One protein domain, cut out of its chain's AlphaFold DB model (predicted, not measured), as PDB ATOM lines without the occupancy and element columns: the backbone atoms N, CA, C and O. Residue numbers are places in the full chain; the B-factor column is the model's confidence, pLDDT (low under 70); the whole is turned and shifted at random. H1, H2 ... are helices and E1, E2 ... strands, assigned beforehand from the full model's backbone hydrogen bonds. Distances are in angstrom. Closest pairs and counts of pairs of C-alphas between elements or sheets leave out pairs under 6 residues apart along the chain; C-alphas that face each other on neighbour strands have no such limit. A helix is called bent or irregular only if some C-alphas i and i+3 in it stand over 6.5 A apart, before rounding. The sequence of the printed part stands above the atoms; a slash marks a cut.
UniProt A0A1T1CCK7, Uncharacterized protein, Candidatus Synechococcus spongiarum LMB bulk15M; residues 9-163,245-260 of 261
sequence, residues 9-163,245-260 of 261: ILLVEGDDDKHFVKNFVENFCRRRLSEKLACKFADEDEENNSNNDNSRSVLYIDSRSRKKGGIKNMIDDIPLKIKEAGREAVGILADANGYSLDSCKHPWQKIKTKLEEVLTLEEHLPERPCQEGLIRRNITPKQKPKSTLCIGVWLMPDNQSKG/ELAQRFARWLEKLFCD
ATOM      1  N   ILE A   9     -43.181 -31.850   3.427       95.00
ATOM      2  CA  ILE A   9     -42.549 -31.533   4.711       95.00
ATOM      3  C   ILE A   9     -43.589 -31.172   5.760       95.00
ATOM      4  O   ILE A   9     -44.551 -30.467   5.459       95.00
ATOM      5  N   LEU A  10     -43.378 -31.629   6.989       96.19
ATOM      6  CA  LEU A  10     -44.077 -31.172   8.180       96.19
ATOM      7  C   LEU A  10     -43.086 -30.422   9.062       96.19
ATOM      8  O   LEU A  10     -42.091 -30.996   9.504       96.19
ATOM      9  N   LEU A  11     -43.377 -29.152   9.315       94.94
ATOM     10  CA  LEU A  11     -42.659 -28.332  10.278       94.94
ATOM     11  C   LEU A  11     -43.255 -28.554  11.665       94.94
ATOM     12  O   LEU A  11     -44.477 -28.483  11.821       94.94
ATOM     13  N   VAL A  12     -42.394 -28.816  12.643       93.06
ATOM     14  CA  VAL A  12     -42.776 -29.006  14.046       93.06
ATOM     15  C   VAL A  12     -41.919 -28.128  14.964       93.06
ATOM     16  O   VAL A  12     -40.814 -27.724  14.595       93.06
ATOM     17  N   GLU A  13     -42.424 -27.821  16.160       87.25
ATOM     18  CA  GLU A  13     -41.763 -26.903  17.097       87.25
ATOM     19  C   GLU A  13     -40.499 -27.495  17.749       87.25
ATOM     20  O   GLU A  13     -39.492 -26.786  17.887       87.25
ATOM     21  N   GLY A  14     -40.527 -28.777  18.127       86.19
ATOM     22  CA  GLY A  14     -39.434 -29.423  18.848       86.19
ATOM     23  C   GLY A  14     -39.173 -30.883  18.477       86.19
ATOM     24  O   GLY A  14     -39.845 -31.500  17.649       86.19
ATOM     25  N   ASP A  15     -38.141 -31.442  19.109       85.31
ATOM     26  CA  ASP A  15     -37.707 -32.827  18.886       85.31
ATOM     27  C   ASP A  15     -38.726 -33.847  19.435       85.31
ATOM     28  O   ASP A  15     -38.968 -34.882  18.812       85.31
ATOM     29  N   ASP A  16     -39.399 -33.521  20.546       86.88
ATOM     30  CA  ASP A  16     -40.487 -34.338  21.099       86.88
ATOM     31  C   ASP A  16     -41.650 -34.472  20.100       86.88
ATOM     32  O   ASP A  16     -42.107 -35.592  19.851       86.88
ATOM     33  N   ASP A  17     -42.073 -33.374  19.459       90.81
ATOM     34  CA  ASP A  17     -43.112 -33.369  18.415       90.81
ATOM     35  C   ASP A  17     -42.710 -34.211  17.212       90.81
ATOM     36  O   ASP A  17     -43.489 -35.021  16.702       90.81
ATOM     37  N   LYS A  18     -41.460 -34.057  16.774       90.81
ATOM     38  CA  LYS A  18     -40.905 -34.806  15.649       90.81
ATOM     39  C   LYS A  18     -40.950 -36.307  15.901       90.81
ATOM     40  O   LYS A  18     -41.430 -37.075  15.059       90.81
ATOM     41  N   HIS A  19     -40.460 -36.737  17.060       90.69
ATOM     42  CA  HIS A  19     -40.470 -38.144  17.437       90.69
ATOM     43  C   HIS A  19     -41.887 -38.664  17.683       90.69
ATOM     44  O   HIS A  19     -42.173 -39.815  17.330       90.69
ATOM     45  N   PHE A  20     -42.773 -37.835  18.239       92.31
ATOM     46  CA  PHE A  20     -44.185 -38.149  18.400       92.31
ATOM     47  C   PHE A  20     -44.848 -38.426  17.047       92.31
ATOM     48  O   PHE A  20     -45.374 -39.523  16.866       92.31
ATOM     49  N   VAL A  21     -44.762 -37.506  16.077       92.94
ATOM     50  CA  VAL A  21     -45.417 -37.663  14.765       92.94
ATOM     51  C   VAL A  21     -44.907 -38.900  14.037       92.94
ATOM     52  O   VAL A  21     -45.718 -39.675  13.529       92.94
ATOM     53  N   LYS A  22     -43.588 -39.138  14.025       91.44
ATOM     54  CA  LYS A  22     -43.022 -40.340  13.394       91.44
ATOM     55  C   LYS A  22     -43.647 -41.610  13.971       91.44
ATOM     56  O   LYS A  22     -44.150 -42.448  13.230       91.44
ATOM     57  N   ASN A  23     -43.677 -41.724  15.299       90.25
ATOM     58  CA  ASN A  23     -44.258 -42.889  15.962       90.25
ATOM     59  C   ASN A  23     -45.778 -42.958  15.790       90.25
ATOM     60  O   ASN A  23     -46.329 -44.053  15.695       90.25
ATOM     61  N   PHE A  24     -46.454 -41.814  15.715       90.69
ATOM     62  CA  PHE A  24     -47.880 -41.746  15.441       90.69
ATOM     63  C   PHE A  24     -48.207 -42.330  14.055       90.69
ATOM     64  O   PHE A  24     -49.071 -43.195  13.916       90.69
ATOM     65  N   VAL A  25     -47.461 -41.936  13.025       89.25
ATOM     66  CA  VAL A  25     -47.660 -42.442  11.659       89.25
ATOM     67  C   VAL A  25     -47.260 -43.916  11.533       89.25
ATOM     68  O   VAL A  25     -48.019 -44.712  10.980       89.25
ATOM     69  N   GLU A  26     -46.089 -44.292  12.055       85.56
ATOM     70  CA  GLU A  26     -45.511 -45.630  11.858       85.56
ATOM     71  C   GLU A  26     -46.168 -46.707  12.732       85.56
ATOM     72  O   GLU A  26     -46.370 -47.835  12.277       85.56
ATOM     73  N   ASN A  27     -46.522 -46.364  13.975       80.62
ATOM     74  CA  ASN A  27     -46.956 -47.335  14.981       80.62
ATOM     75  C   ASN A  27     -48.407 -47.123  15.428       80.62
ATOM     76  O   ASN A  27     -49.137 -48.101  15.571       80.62
ATOM     77  N   PHE A  28     -48.847 -45.872  15.614       71.94
ATOM     78  CA  PHE A  28     -50.177 -45.571  16.168       71.94
ATOM     79  C   PHE A  28     -51.295 -45.798  15.139       71.94
ATOM     80  O   PHE A  28     -52.277 -46.480  15.414       71.94
ATOM     81  N   CYS A  29     -51.131 -45.307  13.911       68.44
ATOM     82  CA  CYS A  29     -52.126 -45.450  12.845       68.44
ATOM     83  C   CYS A  29     -51.722 -46.488  11.794       68.44
ATOM     84  O   CYS A  29     -51.990 -46.297  10.606       68.44
ATOM     85  N   ARG A  30     -51.079 -47.592  12.197       65.50
ATOM     86  CA  ARG A  30     -50.443 -48.535  11.262       65.50
ATOM     87  C   ARG A  30     -51.384 -49.023  10.147       65.50
ATOM     88  O   ARG A  30     -51.009 -48.992   8.982       65.50
ATOM     89  N   ARG A  31     -52.634 -49.366  10.477       64.50
ATOM     90  CA  ARG A  31     -53.639 -49.843   9.500       64.50
ATOM     91  C   ARG A  31     -54.174 -48.770   8.541       64.50
ATOM     92  O   ARG A  31     -54.824 -49.116   7.567       64.50
ATOM     93  N   ARG A  32     -53.969 -47.480   8.832       71.62
ATOM     94  CA  ARG A  32     -54.522 -46.362   8.044       71.62
ATOM     95  C   ARG A  32     -53.439 -45.556   7.338       71.62
ATOM     96  O   ARG A  32     -53.557 -45.274   6.153       71.62
ATOM     97  N   LEU A  33     -52.409 -45.163   8.083       76.75
ATOM     98  CA  LEU A  33     -51.356 -44.272   7.611       76.75
ATOM     99  C   LEU A  33     -50.107 -45.021   7.170       76.75
ATOM    100  O   LEU A  33     -49.577 -44.678   6.126       76.75
ATOM    101  N   SER A  34     -49.642 -46.044   7.895       70.44
ATOM    102  CA  SER A  34     -48.326 -46.641   7.585       70.44
ATOM    103  C   SER A  34     -48.260 -47.355   6.229       70.44
ATOM    104  O   SER A  34     -47.176 -47.519   5.671       70.44
ATOM    105  N   GLU A  35     -49.413 -47.753   5.685       77.81
ATOM    106  CA  GLU A  35     -49.530 -48.326   4.339       77.81
ATOM    107  C   GLU A  35     -49.440 -47.261   3.239       77.81
ATOM    108  O   GLU A  35     -49.056 -47.580   2.119       77.81
ATOM    109  N   LYS A  36     -49.759 -45.999   3.554       81.25
ATOM    110  CA  LYS A  36     -49.805 -44.875   2.604       81.25
ATOM    111  C   LYS A  36     -48.650 -43.887   2.771       81.25
ATOM    112  O   LYS A  36     -48.249 -43.245   1.801       81.25
ATOM    113  N   LEU A  37     -48.124 -43.765   3.989       83.38
ATOM    114  CA  LEU A  37     -47.207 -42.720   4.423       83.38
ATOM    115  C   LEU A  37     -46.036 -43.314   5.215       83.38
ATOM    116  O   LEU A  37     -46.221 -43.941   6.258       83.38
ATOM    117  N   ALA A  38     -44.820 -43.071   4.739       85.25
ATOM    118  CA  ALA A  38     -43.580 -43.315   5.466       85.25
ATOM    119  C   ALA A  38     -43.044 -41.993   6.032       85.25
ATOM    120  O   ALA A  38     -43.143 -40.962   5.371       85.25
ATOM    121  N   CYS A  39     -42.454 -42.009   7.229       85.25
ATOM    122  CA  CYS A  39     -41.866 -40.817   7.841       85.25
ATOM    123  C   CYS A  39     -40.337 -40.873   7.815       85.25
ATOM    124  O   CYS A  39     -39.730 -41.885   8.156       85.25
ATOM    125  N   LYS A  40     -39.703 -39.754   7.460       87.31
ATOM    126  CA  LYS A  40     -38.251 -39.562   7.556       87.31
ATOM    127  C   LYS A  40     -37.954 -38.251   8.263       87.31
ATOM    128  O   LYS A  40     -38.741 -37.310   8.195       87.31
ATOM    129  N   PHE A  41     -36.829 -38.171   8.953       85.75
ATOM    130  CA  PHE A  41     -36.375 -36.906   9.515       85.75
ATOM    131  C   PHE A  41     -35.605 -36.120   8.460       85.75
ATOM    132  O   PHE A  41     -34.792 -36.685   7.739       85.75
ATOM    133  N   ALA A  42     -35.865 -34.816   8.365       79.31
ATOM    134  CA  ALA A  42     -35.232 -33.967   7.356       79.31
ATOM    135  C   ALA A  42     -33.716 -33.780   7.572       79.31
ATOM    136  O   ALA A  42     -33.021 -33.400   6.633       79.31
ATOM    137  N   ASP A  43     -33.238 -34.047   8.795       72.88
ATOM    138  CA  ASP A  43     -31.858 -33.841   9.251       72.88
ATOM    139  C   ASP A  43     -31.008 -35.130   9.303       72.88
ATOM    140  O   ASP A  43     -29.845 -35.053   9.697       72.88
ATOM    141  N   GLU A  44     -31.572 -36.306   9.006       67.19
ATOM    142  CA  GLU A  44     -30.808 -37.564   8.962       67.19
ATOM    143  C   GLU A  44     -30.152 -37.720   7.580       67.19
ATOM    144  O   GLU A  44     -30.844 -37.681   6.561       67.19
ATOM    145  N   ASP A  45     -28.822 -37.879   7.558       49.22
ATOM    146  CA  ASP A  45     -28.031 -38.064   6.336       49.22
ATOM    147  C   ASP A  45     -28.520 -39.292   5.545       49.22
ATOM    148  O   ASP A  45     -28.805 -40.355   6.102       49.22
ATOM    149  N   GLU A  46     -28.632 -39.140   4.223       52.47
ATOM    150  CA  GLU A  46     -29.320 -40.058   3.300       52.47
ATOM    151  C   GLU A  46     -28.666 -41.452   3.128       52.47
ATOM    152  O   GLU A  46     -29.087 -42.228   2.270       52.47
ATOM    153  N   GLU A  47     -27.666 -41.817   3.934       41.56
ATOM    154  CA  GLU A  47     -26.777 -42.961   3.675       41.56
ATOM    155  C   GLU A  47     -27.380 -44.358   3.927       41.56
ATOM    156  O   GLU A  47     -26.757 -45.351   3.566       41.56
ATOM    157  N   ASN A  48     -28.605 -44.486   4.453       41.66
ATOM    158  CA  ASN A  48     -29.211 -45.798   4.758       41.66
ATOM    159  C   ASN A  48     -30.608 -46.044   4.150       41.66
ATOM    160  O   ASN A  48     -31.415 -46.779   4.716       41.66
ATOM    161  N   ASN A  49     -30.927 -45.472   2.983       46.25
ATOM    162  CA  ASN A  49     -32.199 -45.741   2.288       46.25
ATOM    163  C   ASN A  49     -32.042 -46.714   1.110       46.25
ATOM    164  O   ASN A  49     -32.230 -46.349  -0.047       46.25
ATOM    165  N   SER A  50     -31.752 -47.981   1.402       42.66
ATOM    166  CA  SER A  50     -31.741 -49.073   0.417       42.66
ATOM    167  C   SER A  50     -33.010 -49.935   0.448       42.66
ATOM    168  O   SER A  50     -32.951 -51.122   0.163       42.66
ATOM    169  N   ASN A  51     -34.173 -49.349   0.752       43.97
ATOM    170  CA  ASN A  51     -35.473 -49.990   0.529       43.97
ATOM    171  C   ASN A  51     -36.459 -48.961  -0.031       43.97
ATOM    172  O   ASN A  51     -37.200 -48.308   0.703       43.97
ATOM    173  N   ASN A  52     -36.415 -48.786  -1.350       46.28
ATOM    174  CA  ASN A  52     -37.345 -47.935  -2.080       46.28
ATOM    175  C   ASN A  52     -38.655 -48.711  -2.291       46.28
ATOM    176  O   ASN A  52     -38.863 -49.344  -3.325       46.28
ATOM    177  N   ASP A  53     -39.520 -48.712  -1.277       51.12
ATOM    178  CA  ASP A  53     -40.917 -49.108  -1.459       51.12
ATOM    179  C   ASP A  53     -41.637 -47.964  -2.192       51.12
ATOM    180  O   ASP A  53     -42.135 -47.017  -1.578       51.12
ATOM    181  N   ASN A  54     -41.625 -48.021  -3.530       56.56
ATOM    182  CA  ASN A  54     -42.193 -47.004  -4.427       56.56
ATOM    183  C   ASN A  54     -43.714 -46.800  -4.260       56.56
ATOM    184  O   ASN A  54     -44.283 -45.931  -4.918       56.56
ATOM    185  N   SER A  55     -44.391 -47.590  -3.422       64.31
ATOM    186  CA  SER A  55     -45.838 -47.501  -3.222       64.31
ATOM    187  C   SER A  55     -46.267 -46.474  -2.166       64.31
ATOM    188  O   SER A  55     -47.454 -46.157  -2.102       64.31
ATOM    189  N   ARG A  56     -45.347 -45.932  -1.350       74.88
ATOM    190  CA  ARG A  56     -45.690 -45.021  -0.240       74.88
ATOM    191  C   ARG A  56     -45.247 -43.587  -0.481       74.88
ATOM    192  O   ARG A  56     -44.145 -43.313  -0.946       74.88
ATOM    193  N   SER A  57     -46.094 -42.663  -0.047       81.50
ATOM    194  CA  SER A  57     -45.735 -41.255   0.084       81.50
ATOM    195  C   SER A  57     -44.712 -41.084   1.209       81.50
ATOM    196  O   SER A  57     -44.864 -41.690   2.268       81.50
ATOM    197  N   VAL A  58     -43.684 -40.254   1.021       85.81
ATOM    198  CA  VAL A  58     -42.693 -39.968   2.073       85.81
ATOM    199  C   VAL A  58     -42.963 -38.589   2.670       85.81
ATOM    200  O   VAL A  58     -42.920 -37.583   1.967       85.81
ATOM    201  N   LEU A  59     -43.230 -38.550   3.974       89.62
ATOM    202  CA  LEU A  59     -43.315 -37.340   4.782       89.62
ATOM    203  C   LEU A  59     -41.967 -37.062   5.449       89.62
ATOM    204  O   LEU A  59     -41.493 -37.865   6.255       89.62
ATOM    205  N   TYR A  60     -41.379 -35.900   5.173       91.56
ATOM    206  CA  TYR A  60     -40.205 -35.419   5.894       91.56
ATOM    207  C   TYR A  60     -40.629 -34.555   7.082       91.56
ATOM    208  O   TYR A  60     -41.363 -33.586   6.916       91.56
ATOM    209  N   ILE A  61     -40.168 -34.887   8.284       90.44
ATOM    210  CA  ILE A  61     -40.435 -34.110   9.497       90.44
ATOM    211  C   ILE A  61     -39.202 -33.261   9.797       90.44
ATOM    212  O   ILE A  61     -38.105 -33.793  10.001       90.44
ATOM    213  N   ASP A  62     -39.392 -31.948   9.803       88.75
ATOM    214  CA  ASP A  62     -38.346 -30.959  10.032       88.75
ATOM    215  C   ASP A  62     -38.589 -30.244  11.362       88.75
ATOM    216  O   ASP A  62     -39.645 -29.658  11.604       88.75
ATOM    217  N   SER A  63     -37.578 -30.329  12.218       76.62
ATOM    218  CA  SER A  63     -37.538 -29.724  13.540       76.62
ATOM    219  C   SER A  63     -36.232 -28.949  13.714       76.62
ATOM    220  O   SER A  63     -35.578 -29.137  14.738       76.62
ATOM    221  N   ARG A  64     -35.787 -28.149  12.726       60.66
ATOM    222  CA  ARG A  64     -34.514 -27.374  12.704       60.66
ATOM    223  C   ARG A  64     -34.294 -26.379  13.875       60.66
ATOM    224  O   ARG A  64     -33.616 -25.362  13.745       60.66
ATOM    225  N   SER A  65     -34.723 -26.708  15.090       48.94
ATOM    226  CA  SER A  65     -34.422 -26.109  16.386       48.94
ATOM    227  C   SER A  65     -32.951 -26.224  16.824       48.94
ATOM    228  O   SER A  65     -32.660 -26.054  18.010       48.94
ATOM    229  N   ARG A  66     -31.982 -26.452  15.918       44.44
ATOM    230  CA  ARG A  66     -30.542 -26.458  16.272       44.44
ATOM    231  C   ARG A  66     -30.064 -25.113  16.852       44.44
ATOM    232  O   ARG A  66     -28.969 -25.036  17.401       44.44
ATOM    233  N   LYS A  67     -30.876 -24.051  16.781       42.53
ATOM    234  CA  LYS A  67     -30.665 -22.781  17.493       42.53
ATOM    235  C   LYS A  67     -31.852 -22.498  18.417       42.53
ATOM    236  O   LYS A  67     -32.997 -22.694  18.027       42.53
ATOM    237  N   LYS A  68     -31.575 -22.014  19.634       43.59
ATOM    238  CA  LYS A  68     -32.570 -21.560  20.628       43.59
ATOM    239  C   LYS A  68     -33.645 -20.694  19.946       43.59
ATOM    240  O   LYS A  68     -33.319 -19.601  19.493       43.59
ATOM    241  N   GLY A  69     -34.894 -21.159  19.856       51.62
ATOM    242  CA  GLY A  69     -35.977 -20.330  19.300       51.62
ATOM    243  C   GLY A  69     -37.360 -20.964  19.108       51.62
ATOM    244  O   GLY A  69     -38.282 -20.212  18.803       51.62
ATOM    245  N   GLY A  70     -37.540 -22.275  19.340       75.12
ATOM    246  CA  GLY A  70     -38.863 -22.931  19.420       75.12
ATOM    247  C   GLY A  70     -39.805 -22.559  18.267       75.12
ATOM    248  O   GLY A  70     -39.369 -22.461  17.116       75.12
ATOM    249  N   ILE A  71     -41.066 -22.246  18.589       83.44
ATOM    250  CA  ILE A  71     -42.098 -21.864  17.613       83.44
ATOM    251  C   ILE A  71     -41.719 -20.699  16.692       83.44
ATOM    252  O   ILE A  71     -42.169 -20.637  15.549       83.44
ATOM    253  N   LYS A  72     -40.892 -19.755  17.164       85.81
ATOM    254  CA  LYS A  72     -40.500 -18.590  16.361       85.81
ATOM    255  C   LYS A  72     -39.670 -19.027  15.158       85.81
ATOM    256  O   LYS A  72     -39.960 -18.599  14.048       85.81
ATOM    257  N   ASN A  73     -38.692 -19.905  15.379       85.25
ATOM    258  CA  ASN A  73     -37.852 -20.414  14.297       85.25
ATOM    259  C   ASN A  73     -38.690 -21.196  13.282       85.25
ATOM    260  O   ASN A  73     -38.542 -20.986  12.085       85.25
ATOM    261  N   MET A  74     -39.626 -22.021  13.764       89.88
ATOM    262  CA  MET A  74     -40.545 -22.748  12.889       89.88
ATOM    263  C   MET A  74     -41.369 -21.792  12.008       89.88
ATOM    264  O   MET A  74     -41.500 -22.020  10.808       89.88
ATOM    265  N   ILE A  75     -41.901 -20.704  12.580       91.25
ATOM    266  CA  ILE A  75     -42.666 -19.691  11.832       91.25
ATOM    267  C   ILE A  75     -41.780 -18.956  10.817       91.25
ATOM    268  O   ILE A  75     -42.214 -18.715   9.689       91.25
ATOM    269  N   ASP A  76     -40.550 -18.614  11.196       90.56
ATOM    270  CA  ASP A  76     -39.592 -17.930  10.321       90.56
ATOM    271  C   ASP A  76     -39.149 -18.821   9.137       90.56
ATOM    272  O   ASP A  76     -38.827 -18.302   8.064       90.56
ATOM    273  N   ASP A  77     -39.225 -20.148   9.283       90.81
ATOM    274  CA  ASP A  77     -38.918 -21.120   8.228       90.81
ATOM    275  C   ASP A  77     -40.067 -21.339   7.225       90.81
ATOM    276  O   ASP A  77     -39.815 -21.777   6.097       90.81
ATOM    277  N   ILE A  78     -41.316 -20.986   7.566       94.44
ATOM    278  CA  ILE A  78     -42.491 -21.167   6.685       94.44
ATOM    279  C   ILE A  78     -42.243 -20.599   5.272       94.44
ATOM    280  O   ILE A  78     -42.407 -21.339   4.295       94.44
ATOM    281  N   PRO A  79     -41.799 -19.332   5.098       93.94
ATOM    282  CA  PRO A  79     -41.506 -18.787   3.776       93.94
ATOM    283  C   PRO A  79     -40.414 -19.551   3.036       93.94
ATOM    284  O   PRO A  79     -40.484 -19.656   1.814       93.94
ATOM    285  N   LEU A  80     -39.393 -20.045   3.742       92.12
ATOM    286  CA  LEU A  80     -38.271 -20.755   3.131       92.12
ATOM    287  C   LEU A  80     -38.754 -22.079   2.539       92.12
ATOM    288  O   LEU A  80     -38.512 -22.344   1.363       92.12
ATOM    289  N   LYS A  81     -39.531 -22.850   3.305       92.50
ATOM    290  CA  LYS A  81     -40.042 -24.163   2.881       92.50
ATOM    291  C   LYS A  81     -41.031 -24.090   1.731       92.50
ATOM    292  O   LYS A  81     -40.971 -24.916   0.820       92.50
ATOM    293  N   ILE A  82     -41.889 -23.073   1.724       94.12
ATOM    294  CA  ILE A  82     -42.825 -22.816   0.621       94.12
ATOM    295  C   ILE A  82     -42.072 -22.464  -0.676       94.12
ATOM    296  O   ILE A  82     -42.526 -22.790  -1.773       94.12
ATOM    297  N   LYS A  83     -40.902 -21.823  -0.575       90.38
ATOM    298  CA  LYS A  83     -40.077 -21.411  -1.722       90.38
ATOM    299  C   LYS A  83     -39.078 -22.470  -2.176       90.38
ATOM    300  O   LYS A  83     -38.332 -22.209  -3.119       90.38
ATOM    301  N   GLU A  84     -39.029 -23.656  -1.585       90.06
ATOM    302  CA  GLU A  84     -38.155 -24.724  -2.083       90.06
ATOM    303  C   GLU A  84     -38.692 -25.284  -3.416       90.06
ATOM    304  O   GLU A  84     -39.890 -25.234  -3.710       90.06
ATOM    305  N   ALA A  85     -37.799 -25.652  -4.340       87.31
ATOM    306  CA  ALA A  85     -38.195 -26.167  -5.656       87.31
ATOM    307  C   ALA A  85     -38.779 -27.579  -5.529       87.31
ATOM    308  O   ALA A  85     -38.333 -28.344  -4.685       87.31
ATOM    309  N   GLY A  86     -39.788 -27.912  -6.341       88.50
ATOM    310  CA  GLY A  86     -40.454 -29.220  -6.279       88.50
ATOM    311  C   GLY A  86     -41.282 -29.460  -5.011       88.50
ATOM    312  O   GLY A  86     -41.630 -30.597  -4.728       88.50
ATOM    313  N   ARG A  87     -41.580 -28.415  -4.229       92.62
ATOM    314  CA  ARG A  87     -42.420 -28.499  -3.030       92.62
ATOM    315  C   ARG A  87     -43.870 -28.829  -3.411       92.62
ATOM    316  O   ARG A  87     -44.521 -28.019  -4.058       92.62
ATOM    317  N   GLU A  88     -44.368 -29.978  -2.959       94.19
ATOM    318  CA  GLU A  88     -45.748 -30.453  -3.165       94.19
ATOM    319  C   GLU A  88     -46.649 -30.173  -1.959       94.19
ATOM    320  O   GLU A  88     -47.815 -29.819  -2.124       94.19
ATOM    321  N   ALA A  89     -46.117 -30.319  -0.739       95.88
ATOM    322  CA  ALA A  89     -46.876 -30.093   0.488       95.88
ATOM    323  C   ALA A  89     -46.018 -29.500   1.613       95.88
ATOM    324  O   ALA A  89     -44.879 -29.929   1.835       95.88
ATOM    325  N   VAL A  90     -46.596 -28.546   2.348       96.75
ATOM    326  CA  VAL A  90     -46.073 -28.027   3.622       96.75
ATOM    327  C   VAL A  90     -47.159 -28.156   4.688       96.75
ATOM    328  O   VAL A  90     -48.203 -27.511   4.607       96.75
ATOM    329  N   GLY A  91     -46.899 -28.973   5.700       97.50
ATOM    330  CA  GLY A  91     -47.659 -29.010   6.942       97.50
ATOM    331  C   GLY A  91     -46.968 -28.211   8.035       97.50
ATOM    332  O   GLY A  91     -45.739 -28.146   8.083       97.50
ATOM    333  N   ILE A  92     -47.757 -27.633   8.932       97.44
ATOM    334  CA  ILE A  92     -47.282 -26.932  10.125       97.44
ATOM    335  C   ILE A  92     -48.010 -27.523  11.331       97.44
ATOM    336  O   ILE A  92     -49.242 -27.534  11.355       97.44
ATOM    337  N   LEU A  93     -47.253 -27.999  12.316       96.69
ATOM    338  CA  LEU A  93     -47.749 -28.508  13.590       96.69
ATOM    339  C   LEU A  93     -47.213 -27.621  14.714       96.69
ATOM    340  O   LEU A  93     -46.004 -27.567  14.925       96.69
ATOM    341  N   ALA A  94     -48.097 -26.911  15.411       94.56
ATOM    342  CA  ALA A  94     -47.699 -25.944  16.436       94.56
ATOM    343  C   ALA A  94     -48.478 -26.131  17.736       94.56
ATOM    344  O   ALA A  94     -49.686 -26.360  17.706       94.56
ATOM    345  N   ASP A  95     -47.823 -25.919  18.872       92.88
ATOM    346  CA  ASP A  95     -48.502 -25.866  20.161       92.88
ATOM    347  C   ASP A  95     -49.298 -24.575  20.330       92.88
ATOM    348  O   ASP A  95     -48.829 -23.496  19.973       92.88
ATOM    349  N   ALA A  96     -50.481 -24.631  20.946       89.56
ATOM    350  CA  ALA A  96     -51.226 -23.427  21.320       89.56
ATOM    351  C   ALA A  96     -50.610 -22.688  22.529       89.56
ATOM    352  O   ALA A  96     -51.048 -21.579  22.852       89.56
ATOM    353  N   ASN A  97     -49.579 -23.252  23.181       84.25
ATOM    354  CA  ASN A  97     -48.775 -22.618  24.242       84.25
ATOM    355  C   ASN A  97     -49.623 -22.057  25.413       84.25
ATOM    356  O   ASN A  97     -49.292 -21.047  26.041       84.25
ATOM    357  N   GLY A  98     -50.783 -22.673  25.673       80.50
ATOM    358  CA  GLY A  98     -51.741 -22.236  26.694       80.50
ATOM    359  C   GLY A  98     -52.514 -20.943  26.377       80.50
ATOM    360  O   GLY A  98     -53.279 -20.471  27.224       80.50
ATOM    361  N   TYR A  99     -52.360 -20.361  25.184       84.44
ATOM    362  CA  TYR A  99     -53.100 -19.165  24.779       84.44
ATOM    363  C   TYR A  99     -54.541 -19.498  24.378       84.44
ATOM    364  O   TYR A  99     -54.818 -20.542  23.799       84.44
ATOM    365  N   SER A 100     -55.475 -18.587  24.669       84.81
ATOM    366  CA  SER A 100     -56.830 -18.648  24.098       84.81
ATOM    367  C   SER A 100     -56.797 -18.318  22.606       84.81
ATOM    368  O   SER A 100     -55.964 -17.505  22.198       84.81
ATOM    369  N   LEU A 101     -57.733 -18.859  21.820       86.06
ATOM    370  CA  LEU A 101     -57.856 -18.580  20.380       86.06
ATOM    371  C   LEU A 101     -57.959 -17.079  20.063       86.06
ATOM    372  O   LEU A 101     -57.429 -16.624  19.053       86.06
ATOM    373  N   ASP A 102     -58.594 -16.313  20.950       85.31
ATOM    374  CA  ASP A 102     -58.781 -14.862  20.800       85.31
ATOM    375  C   ASP A 102     -57.541 -14.038  21.179       85.31
ATOM    376  O   ASP A 102     -57.529 -12.814  21.065       85.31
ATOM    377  N   SER A 103     -56.479 -14.684  21.662       87.25
ATOM    378  CA  SER A 103     -55.247 -13.987  22.009       87.25
ATOM    379  C   SER A 103     -54.457 -13.629  20.755       87.25
ATOM    380  O   SER A 103     -54.129 -14.494  19.947       87.25
ATOM    381  N   CYS A 104     -53.988 -12.383  20.659       84.75
ATOM    382  CA  CYS A 104     -53.015 -11.981  19.636       84.75
ATOM    383  C   CYS A 104     -51.682 -12.750  19.728       84.75
ATOM    384  O   CYS A 104     -50.899 -12.779  18.780       84.75
ATOM    385  N   LYS A 105     -51.408 -13.383  20.878       86.62
ATOM    386  CA  LYS A 105     -50.226 -14.224  21.090       86.62
ATOM    387  C   LYS A 105     -50.432 -15.659  20.604       86.62
ATOM    388  O   LYS A 105     -49.447 -16.391  20.529       86.62
ATOM    389  N   HIS A 106     -51.667 -16.039  20.262       91.00
ATOM    390  CA  HIS A 106     -51.988 -17.375  19.789       91.00
ATOM    391  C   HIS A 106     -51.223 -17.681  18.490       91.00
ATOM    392  O   HIS A 106     -51.256 -16.871  17.558       91.00
ATOM    393  N   PRO A 107     -50.552 -18.840  18.380       92.56
ATOM    394  CA  PRO A 107     -49.723 -19.153  17.217       92.56
ATOM    395  C   PRO A 107     -50.455 -19.165  15.883       92.56
ATOM    396  O   PRO A 107     -49.860 -18.799  14.872       92.56
ATOM    397  N   TRP A 108     -51.757 -19.476  15.896       95.69
ATOM    398  CA  TRP A 108     -52.619 -19.341  14.720       95.69
ATOM    399  C   TRP A 108     -52.463 -17.988  14.031       95.69
ATOM    400  O   TRP A 108     -52.254 -17.954  12.827       95.69
ATOM    401  N   GLN A 109     -52.515 -16.886  14.787       94.00
ATOM    402  CA  GLN A 109     -52.486 -15.543  14.207       94.00
ATOM    403  C   GLN A 109     -51.163 -15.290  13.483       94.00
ATOM    404  O   GLN A 109     -51.144 -14.820  12.351       94.00
ATOM    405  N   LYS A 110     -50.043 -15.700  14.088       93.75
ATOM    406  CA  LYS A 110     -48.710 -15.541  13.493       93.75
ATOM    407  C   LYS A 110     -48.530 -16.405  12.245       93.75
ATOM    408  O   LYS A 110     -47.991 -15.926  11.248       93.75
ATOM    409  N   ILE A 111     -48.979 -17.659  12.301       96.25
ATOM    410  CA  ILE A 111     -48.931 -18.586  11.164       96.25
ATOM    411  C   ILE A 111     -49.815 -18.055  10.032       96.25
ATOM    412  O   ILE A 111     -49.338 -17.947   8.905       96.25
ATOM    413  N   LYS A 112     -51.053 -17.645  10.332       96.25
ATOM    414  CA  LYS A 112     -51.990 -17.034   9.381       96.25
ATOM    415  C   LYS A 112     -51.348 -15.848   8.665       96.25
ATOM    416  O   LYS A 112     -51.245 -15.881   7.442       96.25
ATOM    417  N   THR A 113     -50.842 -14.863   9.410       95.44
ATOM    418  CA  THR A 113     -50.181 -13.687   8.826       95.44
ATOM    419  C   THR A 113     -49.021 -14.093   7.919       95.44
ATOM    420  O   THR A 113     -48.925 -13.623   6.788       95.44
ATOM    421  N   LYS A 114     -48.166 -15.024   8.365       95.88
ATOM    422  CA  LYS A 114     -47.019 -15.482   7.571       95.88
ATOM    423  C   LYS A 114     -47.441 -16.173   6.272       95.88
ATOM    424  O   LYS A 114     -46.794 -15.987   5.244       95.88
ATOM    425  N   LEU A 115     -48.515 -16.959   6.306       97.12
ATOM    426  CA  LEU A 115     -49.067 -17.622   5.127       97.12
ATOM    427  C   LEU A 115     -49.672 -16.607   4.147       97.12
ATOM    428  O   LEU A 115     -49.366 -16.661   2.958       97.12
ATOM    429  N   GLU A 116     -50.456 -15.642   4.628       96.38
ATOM    430  CA  GLU A 116     -51.052 -14.583   3.796       96.38
ATOM    431  C   GLU A 116     -49.993 -13.657   3.167       96.38
ATOM    432  O   GLU A 116     -50.166 -13.155   2.051       96.38
ATOM    433  N   GLU A 117     -48.847 -13.472   3.828       95.62
ATOM    434  CA  GLU A 117     -47.700 -12.751   3.272       95.62
ATOM    435  C   GLU A 117     -47.113 -13.454   2.039       95.62
ATOM    436  O   GLU A 117     -46.760 -12.778   1.068       95.62
ATOM    437  N   VAL A 118     -47.029 -14.790   2.039       95.69
ATOM    438  CA  VAL A 118     -46.255 -15.559   1.042       95.69
ATOM    439  C   VAL A 118     -47.095 -16.306   0.006       95.69
ATOM    440  O   VAL A 118     -46.555 -16.688  -1.037       95.69
ATOM    441  N   LEU A 119     -48.391 -16.495   0.251       96.12
ATOM    442  CA  LEU A 119     -49.306 -17.235  -0.621       96.12
ATOM    443  C   LEU A 119     -50.260 -16.302  -1.365       96.12
ATOM    444  O   LEU A 119     -50.762 -15.326  -0.810       96.12
ATOM    445  N   THR A 120     -50.534 -16.623  -2.623       94.56
ATOM    446  CA  THR A 120     -51.649 -16.046  -3.371       94.56
ATOM    447  C   THR A 120     -52.903 -16.830  -3.005       94.56
ATOM    448  O   THR A 120     -52.979 -18.027  -3.276       94.56
ATOM    449  N   LEU A 121     -53.861 -16.165  -2.365       91.75
ATOM    450  CA  LEU A 121     -55.109 -16.761  -1.900       91.75
ATOM    451  C   LEU A 121     -56.288 -16.072  -2.590       91.75
ATOM    452  O   LEU A 121     -56.293 -14.849  -2.705       91.75
ATOM    453  N   GLU A 122     -57.272 -16.855  -3.033       88.44
ATOM    454  CA  GLU A 122     -58.547 -16.330  -3.548       88.44
ATOM    455  C   GLU A 122     -59.396 -15.742  -2.415       88.44
ATOM    456  O   GLU A 122     -60.033 -14.704  -2.572       88.44
ATOM    457  N   GLU A 123     -59.338 -16.381  -1.246       90.00
ATOM    458  CA  GLU A 123     -60.022 -15.970  -0.027       90.00
ATOM    459  C   GLU A 123     -59.039 -15.923   1.142       90.00
ATOM    460  O   GLU A 123     -58.126 -16.751   1.248       90.00
ATOM    461  N   HIS A 124     -59.260 -14.985   2.062       90.81
ATOM    462  CA  HIS A 124     -58.494 -14.903   3.302       90.81
ATOM    463  C   HIS A 124     -58.563 -16.208   4.108       90.81
ATOM    464  O   HIS A 124     -59.527 -16.981   4.040       90.81
ATOM    465  N   LEU A 125     -57.521 -16.464   4.900       95.31
ATOM    466  CA  LEU A 125     -57.543 -17.592   5.826       95.31
ATOM    467  C   LEU A 125     -58.550 -17.317   6.954       95.31
ATOM    468  O   LEU A 125     -58.726 -16.163   7.358       95.31
ATOM    469  N   PRO A 126     -59.207 -18.360   7.498       94.69
ATOM    470  CA  PRO A 126     -60.249 -18.161   8.496       94.69
ATOM    471  C   PRO A 126     -59.699 -17.443   9.737       94.69
ATOM    472  O   PRO A 126     -58.551 -17.639  10.135       94.69
ATOM    473  N   GLU A 127     -60.515 -16.600  10.371       92.50
ATOM    474  CA  GLU A 127     -60.088 -15.858  11.570       92.50
ATOM    475  C   GLU A 127     -59.712 -16.775  12.735       92.50
ATOM    476  O   GLU A 127     -58.802 -16.477  13.511       92.50
ATOM    477  N   ARG A 128     -60.365 -17.936  12.814       91.94
ATOM    478  CA  ARG A 128     -60.073 -18.988  13.784       91.94
ATOM    479  C   ARG A 128     -59.708 -20.291  13.067       91.94
ATOM    480  O   ARG A 128     -60.240 -20.555  11.988       91.94
ATOM    481  N   PRO A 129     -58.827 -21.116  13.656       92.38
ATOM    482  CA  PRO A 129     -58.524 -22.436  13.117       92.38
ATOM    483  C   PRO A 129     -59.794 -23.298  13.093       92.38
ATOM    484  O   PRO A 129     -60.631 -23.221  13.993       92.38
ATOM    485  N   CYS A 130     -59.945 -24.129  12.065       92.94
ATOM    486  CA  CYS A 130     -61.030 -25.105  11.993       92.94
ATOM    487  C   CYS A 130     -60.696 -26.360  12.814       92.94
ATOM    488  O   CYS A 130     -59.538 -26.758  12.924       92.94
ATOM    489  N   GLN A 131     -61.724 -27.019  13.354       95.00
ATOM    490  CA  GLN A 131     -61.579 -28.220  14.188       95.00
ATOM    491  C   GLN A 131     -60.846 -29.371  13.475       95.00
ATOM    492  O   GLN A 131     -60.061 -30.088  14.095       95.00
ATOM    493  N   GLU A 132     -61.062 -29.518  12.166       96.62
ATOM    494  CA  GLU A 132     -60.429 -30.543  11.321       96.62
ATOM    495  C   GLU A 132     -58.978 -30.216  10.916       96.62
ATOM    496  O   GLU A 132     -58.339 -31.017  10.236       96.62
ATOM    497  N   GLY A 133     -58.453 -29.055  11.320       96.94
ATOM    498  CA  GLY A 133     -57.178 -28.526  10.840       96.94
ATOM    499  C   GLY A 133     -57.309 -27.880   9.458       96.94
ATOM    500  O   GLY A 133     -58.155 -28.250   8.636       96.94
ATOM    501  N   LEU A 134     -56.481 -26.867   9.194       97.31
ATOM    502  CA  LEU A 134     -56.486 -26.176   7.907       97.31
ATOM    503  C   LEU A 134     -55.886 -27.098   6.847       97.31
ATOM    504  O   LEU A 134     -54.809 -27.654   7.063       97.31
ATOM    505  N   ILE A 135     -56.540 -27.182   5.686       97.19
ATOM    506  CA  ILE A 135     -55.946 -27.657   4.434       97.19
ATOM    507  C   ILE A 135     -56.369 -26.700   3.314       97.19
ATOM    508  O   ILE A 135     -57.549 -26.373   3.159       97.19
ATOM    509  N   ARG A 136     -55.396 -26.237   2.534       95.69
ATOM    510  CA  ARG A 136     -55.578 -25.430   1.326       95.69
ATOM    511  C   ARG A 136     -54.806 -26.101   0.193       95.69
ATOM    512  O   ARG A 136     -53.601 -26.306   0.310       95.69
ATOM    513  N   ARG A 137     -55.511 -26.487  -0.871       94.75
ATOM    514  CA  ARG A 137     -54.942 -27.192  -2.030       94.75
ATOM    515  C   ARG A 137     -54.699 -26.237  -3.182       94.75
ATOM    516  O   ARG A 137     -55.350 -25.201  -3.259       94.75
ATOM    517  N   ASN A 138     -53.804 -26.634  -4.081       93.12
ATOM    518  CA  ASN A 138     -53.505 -25.911  -5.317       93.12
ATOM    519  C   ASN A 138     -53.158 -24.432  -5.089       93.12
ATOM    520  O   ASN A 138     -53.469 -23.579  -5.915       93.12
ATOM    521  N   ILE A 139     -52.506 -24.125  -3.965       94.50
ATOM    522  CA  ILE A 139     -52.162 -22.751  -3.615       94.50
ATOM    523  C   ILE A 139     -50.871 -22.355  -4.307       94.50
ATOM    524  O   ILE A 139     -49.892 -23.100  -4.290       94.50
ATOM    525  N   THR A 140     -50.860 -21.153  -4.868       95.19
ATOM    526  CA  THR A 140     -49.712 -20.601  -5.583       95.19
ATOM    527  C   THR A 140     -48.870 -19.729  -4.648       95.19
ATOM    528  O   THR A 140     -49.380 -18.739  -4.116       95.19
ATOM    529  N   PRO A 141     -47.573 -20.013  -4.440       95.06
ATOM    530  CA  PRO A 141     -46.679 -19.084  -3.756       95.06
ATOM    531  C   PRO A 141     -46.505 -17.800  -4.569       95.06
ATOM    532  O   PRO A 141     -46.202 -17.862  -5.761       95.06
ATOM    533  N   LYS A 142     -46.553 -16.630  -3.922       94.44
ATOM    534  CA  LYS A 142     -46.350 -15.331  -4.602       94.44
ATOM    535  C   LYS A 142     -45.011 -15.252  -5.338       94.44
ATOM    536  O   LYS A 142     -44.906 -14.643  -6.393       94.44
ATOM    537  N   GLN A 143     -43.978 -15.888  -4.782       89.25
ATOM    538  CA  GLN A 143     -42.628 -15.894  -5.361       89.25
ATOM    539  C   GLN A 143     -42.422 -16.991  -6.418       89.25
ATOM    540  O   GLN A 143     -41.367 -17.038  -7.045       89.25
ATOM    541  N   LYS A 144     -43.409 -17.874  -6.618       88.19
ATOM    542  CA  LYS A 144     -43.378 -18.958  -7.609       88.19
ATOM    543  C   LYS A 144     -44.736 -19.111  -8.304       88.19
ATOM    544  O   LYS A 144     -45.415 -20.116  -8.115       88.19
ATOM    545  N   PRO A 145     -45.114 -18.158  -9.170       84.62
ATOM    546  CA  PRO A 145     -46.445 -18.121  -9.777       84.62
ATOM    547  C   PRO A 145     -46.751 -19.289 -10.733       84.62
ATOM    548  O   PRO A 145     -47.876 -19.416 -11.197       84.62
ATOM    549  N   LYS A 146     -45.758 -20.130 -11.057       88.88
ATOM    550  CA  LYS A 146     -45.881 -21.277 -11.976       88.88
ATOM    551  C   LYS A 146     -45.960 -22.635 -11.267       88.88
ATOM    552  O   LYS A 146     -45.887 -23.662 -11.932       88.88
ATOM    553  N   SER A 147     -46.041 -22.656  -9.940       90.25
ATOM    554  CA  SER A 147     -46.135 -23.887  -9.149       90.25
ATOM    555  C   SER A 147     -47.254 -23.774  -8.129       90.25
ATOM    556  O   SER A 147     -47.443 -22.701  -7.557       90.25
ATOM    557  N   THR A 148     -47.916 -24.887  -7.849       93.94
ATOM    558  CA  THR A 148     -48.889 -25.001  -6.768       93.94
ATOM    559  C   THR A 148     -48.411 -26.005  -5.725       93.94
ATOM    560  O   THR A 148     -47.596 -26.879  -6.016       93.94
ATOM    561  N   LEU A 149     -48.907 -25.863  -4.498       95.31
ATOM    562  CA  LEU A 149     -48.690 -26.827  -3.424       95.31
ATOM    563  C   LEU A 149     -49.920 -26.936  -2.519       95.31
ATOM    564  O   LEU A 149     -50.824 -26.094  -2.550       95.31
ATOM    565  N   CYS A 150     -49.918 -27.959  -1.673       96.25
ATOM    566  CA  CYS A 150     -50.834 -28.073  -0.548       96.25
ATOM    567  C   CYS A 150     -50.216 -27.461   0.717       96.25
ATOM    568  O   CYS A 150     -49.051 -27.688   1.040       96.25
ATOM    569  N   ILE A 151     -51.017 -26.697   1.454       97.12
ATOM    570  CA  ILE A 151     -50.667 -26.139   2.760       97.12
ATOM    571  C   ILE A 151     -51.617 -26.719   3.795       97.12
ATOM    572  O   ILE A 151     -52.831 -26.705   3.586       97.12
ATOM    573  N   GLY A 152     -51.085 -27.154   4.931       97.69
ATOM    574  CA  GLY A 152     -51.905 -27.507   6.079       97.69
ATOM    575  C   GLY A 152     -51.361 -26.965   7.390       97.69
ATOM    576  O   GLY A 152     -50.155 -26.796   7.557       97.69
ATOM    577  N   VAL A 153     -52.266 -26.711   8.333       98.12
ATOM    578  CA  VAL A 153     -51.927 -26.301   9.702       98.12
ATOM    579  C   VAL A 153     -52.746 -27.115  10.696       98.12
ATOM    580  O   VAL A 153     -53.972 -27.169  10.576       98.12
ATOM    581  N   TRP A 154     -52.071 -27.690  11.688       98.25
ATOM    582  CA  TRP A 154     -52.672 -28.276  12.878       98.25
ATOM    583  C   TRP A 154     -52.109 -27.597  14.125       98.25
ATOM    584  O   TRP A 154     -50.897 -27.415  14.256       98.25
ATOM    585  N   LEU A 155     -52.991 -27.229  15.047       96.75
ATOM    586  CA  LEU A 155     -52.625 -26.634  16.324       96.75
ATOM    587  C   LEU A 155     -52.944 -27.607  17.451       96.75
ATOM    588  O   LEU A 155     -54.076 -28.082  17.563       96.75
ATOM    589  N   MET A 156     -51.959 -27.899  18.296       95.50
ATOM    590  CA  MET A 156     -52.182 -28.761  19.444       95.50
ATOM    591  C   MET A 156     -53.086 -28.091  20.487       95.50
ATOM    592  O   MET A 156     -53.045 -26.873  20.663       95.50
ATOM    593  N   PRO A 157     -53.867 -28.891  21.227       95.19
ATOM    594  CA  PRO A 157     -54.022 -30.329  21.023       95.19
ATOM    595  C   PRO A 157     -54.973 -30.651  19.857       95.19
ATOM    596  O   PRO A 157     -54.776 -31.623  19.145       95.19
ATOM    597  N   ASP A 158     -56.009 -29.856  19.617       96.31
ATOM    598  CA  ASP A 158     -57.154 -30.275  18.794       96.31
ATOM    599  C   ASP A 158     -57.703 -29.180  17.871       96.31
ATOM    600  O   ASP A 158     -58.864 -29.238  17.461       96.31
ATOM    601  N   ASN A 159     -56.875 -28.182  17.565       96.88
ATOM    602  CA  ASN A 159     -57.188 -26.948  16.851       96.88
ATOM    603  C   ASN A 159     -58.116 -25.967  17.577       96.88
ATOM    604  O   ASN A 159     -58.300 -24.870  17.061       96.88
ATOM    605  N   GLN A 160     -58.724 -26.317  18.712       94.38
ATOM    606  CA  GLN A 160     -59.746 -25.482  19.368       94.38
ATOM    607  C   GLN A 160     -59.379 -25.108  20.805       94.38
ATOM    608  O   GLN A 160     -59.697 -24.019  21.284       94.38
ATOM    609  N   SER A 161     -58.711 -26.020  21.493       91.50
ATOM    610  CA  SER A 161     -58.337 -25.911  22.889       91.50
ATOM    611  C   SER A 161     -56.969 -25.263  23.041       91.50
ATOM    612  O   SER A 161     -56.110 -25.315  22.164       91.50
ATOM    613  N   LYS A 162     -56.744 -24.693  24.221       90.56
ATOM    614  CA  LYS A 162     -55.417 -24.266  24.663       90.56
ATOM    615  C   LYS A 162     -54.620 -25.516  25.032       90.56
ATOM    616  O   LYS A 162     -55.176 -26.416  25.659       90.56
ATOM    617  N   GLY A 163     -53.331 -25.549  24.731       89.75
ATOM    618  CA  GLY A 163     -52.467 -26.631  25.190       89.75
ATOM    619  C   GLY A 163     -51.283 -26.887  24.280       89.75
ATOM    620  O   GLY A 163     -50.970 -26.083  23.403       89.75
ATOM    621  N   GLU A 245     -61.733 -40.266  18.682       92.44
ATOM    622  CA  GLU A 245     -62.109 -39.323  17.619       92.44
ATOM    623  C   GLU A 245     -60.979 -38.323  17.314       92.44
ATOM    624  O   GLU A 245     -60.722 -37.999  16.152       92.44
ATOM    625  N   LEU A 246     -60.267 -37.875  18.355       94.06
ATOM    626  CA  LEU A 246     -59.136 -36.960  18.234       94.06
ATOM    627  C   LEU A 246     -57.984 -37.579  17.434       94.06
ATOM    628  O   LEU A 246     -57.481 -36.938  16.508       94.06
ATOM    629  N   ALA A 247     -57.583 -38.809  17.767       92.06
ATOM    630  CA  ALA A 247     -56.519 -39.492  17.046       92.06
ATOM    631  C   ALA A 247     -56.899 -39.714  15.583       92.06
ATOM    632  O   ALA A 247     -56.114 -39.413  14.681       92.06
ATOM    633  N   GLN A 248     -58.130 -40.164  15.332       92.31
ATOM    634  CA  GLN A 248     -58.605 -40.368  13.970       92.31
ATOM    635  C   GLN A 248     -58.673 -39.055  13.180       92.31
ATOM    636  O   GLN A 248     -58.361 -39.046  11.989       92.31
ATOM    637  N   ARG A 249     -59.060 -37.940  13.813       95.19
ATOM    638  CA  ARG A 249     -59.088 -36.617  13.174       95.19
ATOM    639  C   ARG A 249     -57.687 -36.139  12.805       95.19
ATOM    640  O   ARG A 249     -57.484 -35.722  11.667       95.19
ATOM    641  N   PHE A 250     -56.721 -36.269  13.713       95.88
ATOM    642  CA  PHE A 250     -55.329 -35.925  13.423       95.88
ATOM    643  C   PHE A 250     -54.744 -36.805  12.307       95.88
ATOM    644  O   PHE A 250     -54.133 -36.302  11.364       95.88
ATOM    645  N   ALA A 251     -55.020 -38.112  12.345       93.50
ATOM    646  CA  ALA A 251     -54.605 -39.039  11.299       93.50
ATOM    647  C   ALA A 251     -55.203 -38.683   9.931       93.50
ATOM    648  O   ALA A 251     -54.490 -38.665   8.930       93.50
ATOM    649  N   ARG A 252     -56.499 -38.344   9.887       93.94
ATOM    650  CA  ARG A 252     -57.172 -37.874   8.667       93.94
ATOM    651  C   ARG A 252     -56.568 -36.588   8.124       93.94
ATOM    652  O   ARG A 252     -56.492 -36.440   6.910       93.94
ATOM    653  N   TRP A 253     -56.168 -35.661   8.989       97.00
ATOM    654  CA  TRP A 253     -55.515 -34.426   8.559       97.00
ATOM    655  C   TRP A 253     -54.162 -34.711   7.885       97.00
ATOM    656  O   TRP A 253     -53.930 -34.223   6.779       97.00
ATOM    657  N   LEU A 254     -53.325 -35.573   8.481       95.56
ATOM    658  CA  LEU A 254     -52.057 -36.014   7.879       95.56
ATOM    659  C   LEU A 254     -52.273 -36.729   6.535       95.56
ATOM    660  O   LEU A 254     -51.590 -36.426   5.557       95.56
ATOM    661  N   GLU A 255     -53.241 -37.647   6.474       92.88
ATOM    662  CA  GLU A 255     -53.600 -38.380   5.253       92.88
ATOM    663  C   GLU A 255     -54.022 -37.421   4.132       92.88
ATOM    664  O   GLU A 255     -53.434 -37.419   3.052       92.88
ATOM    665  N   LYS A 256     -54.980 -36.532   4.417       93.88
ATOM    666  CA  LYS A 256     -55.511 -35.578   3.436       93.88
ATOM    667  C   LYS A 256     -54.466 -34.596   2.917       93.88
ATOM    668  O   LYS A 256     -54.629 -34.087   1.811       93.88
ATOM    669  N   LEU A 257     -53.460 -34.269   3.730       95.44
ATOM    670  CA  LEU A 257     -52.417 -33.311   3.375       95.44
ATOM    671  C   LEU A 257     -51.263 -33.952   2.593       95.44
ATOM    672  O   LEU A 257     -50.691 -33.297   1.724       95.44
ATOM    673  N   PHE A 258     -50.896 -35.193   2.920       93.00
ATOM    674  CA  PHE A 258     -49.669 -35.822   2.418       93.00
ATOM    675  C   PHE A 258     -49.879 -37.075   1.566       93.00
ATOM    676  O   PHE A 258     -48.893 -37.591   1.030       93.00
ATOM    677  N   CYS A 259     -51.116 -37.559   1.436       88.31
ATOM    678  CA  CYS A 259     -51.475 -38.718   0.613       88.31
ATOM    679  C   CYS A 259     -52.519 -38.367  -0.460       88.31
ATOM    680  O   CYS A 259     -52.383 -38.829  -1.590       88.31
ATOM    681  N   ASP A 260     -53.525 -37.553  -0.124       82.50
ATOM    682  CA  ASP A 260     -54.650 -37.244  -1.019       82.50
ATOM    683  C   ASP A 260     -54.382 -35.963  -1.842       82.50
ATOM    684  O   ASP A 260     -54.704 -34.847  -1.401       82.50
TER     685      ASP A 260
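This is residues 9 to 163 and 245 to 260 of the 261 residues of an uncharacterized protein of Candidatus Synechococcus spongiarum LMB bulk15M (UniProt A0A1T1CCK7). A twisted sheet of six strands makes the core, with helices over both of its faces: H3 and H4 side by side over one face, H1 and H5 over the other, where the sheet curls round H5. The short H2 sits at a corner after H1, and the loop of residues 44 to 52 sticks out from the body. The printed part has 171 residues, with five named helices and six named strands in the order E1 H1 H2 E2 E3 H3 E4 H4 E5 E6 H5. The sheet is mixed, in the order E2 E3 E1 E4 E6 E5, with E5 alone antiparallel to its neighbour. The class is mixed, helices and strands, and the whole is compact, with a radius of gyration of the C-alphas of 15.5 A and spans of 46 by 37 by 32 A.

E1, residues 9 to 12, begins at C-alpha 9 (-42.549, -31.533, 4.711). H1, residues 15 to 28, is 18.0 A long from first to last C-alpha. H2 holds residues 30 to 34, and E2 residues 37 to 41. E3, residues 57 to 62, is 16.1 A long. H3, residues 70 to 82, is 19.2 A long and only just irregular: C-alphas 76 and 79 are 6.9 A apart. E4, residues 89 to 95, runs 20.2 A from C-alpha 89 (-46.876, -30.093, 0.488). H4, residues 107 to 118, is 16.9 A long. E5, residues 134 to 141, is 16.8 A long and bends by 85 degrees at residue 138. E6, residues 149 to 156, is 23.2 A long. H5, residues 245 to 258, is 20.0 A long and ends at C-alpha 258 (-49.669, -35.822, 2.418).

In the sheet, E1 is parallel to E4, with N 11 and O 91 2.8 A apart, within hydrogen-bond range. E1 is also parallel to E3, with N 10 and O 60 at 2.8 A, and E3 is parallel to the edge strand E2, with N 38 and O 57 at 2.8 A. E4 is parallel to E6, with N 90 and O 150 at 2.9 A. E5, the other edge strand, forms an antiparallel hairpin with E6, with N 136 and O 151 at 2.8 A. E1, H1 H2, E2 and E3, H3, E4 are split strand-helix-strand units, two parallel strands with another strand between them in the sheet, and both crossovers are right-handed. The sheet and the helices on both of its faces make three layers: H1 and H5 on one face, the sheet E2 E3 E1 E4 E6 E5, and H3 and H4 on the opposite face. H1 has a height over the sheet of 7.9 A, and its closest C-alphas to E2 are those of Lys 22 and Cys 39, 5.7 A apart. H4 lies over E4 at a height over the sheet of 7.1 A and runs along the strands, at 22 degrees on the local plane. H3, with its residues 75 to 79 alone, touches H4 at a shallow tilt of 24 degrees, the same way; the closest C-alphas, of Pro 79 and Val 118, are 6.4 A apart. The closest C-alphas of H5 and E6 are those of Gly 152 and Leu 257, at 6.4 A. H1 and H5 are close but not clearly touching, about perpendicular at 83 degrees, with the C-alphas of Val 25 and Ala 251 closest at 7.7 A. H2 is not on the sheet and touches H1 only at the corner, the C-alphas of Glu 26 and Ser 34 being closest at 5.2 A. In H1, H2, H4 and H5 every O i to N i+4 pair is within hydrogen-bond range; in H3, 7 of 9 are.

The two C-alphas farthest apart are those of Ser 50 and Asp 102, at 48.1 A. Residues 164 to 244 are not printed, and C-alphas 163 and 245 are 17.6 A apart across the cut. Of the links that are printed whole, E2 to E3, E4 to H4 and H4 to E5 are long. The mean pLDDT of the printed part is 85.9, and residues 29 to 31, 44 to 55 and 64 to 69 are under 70.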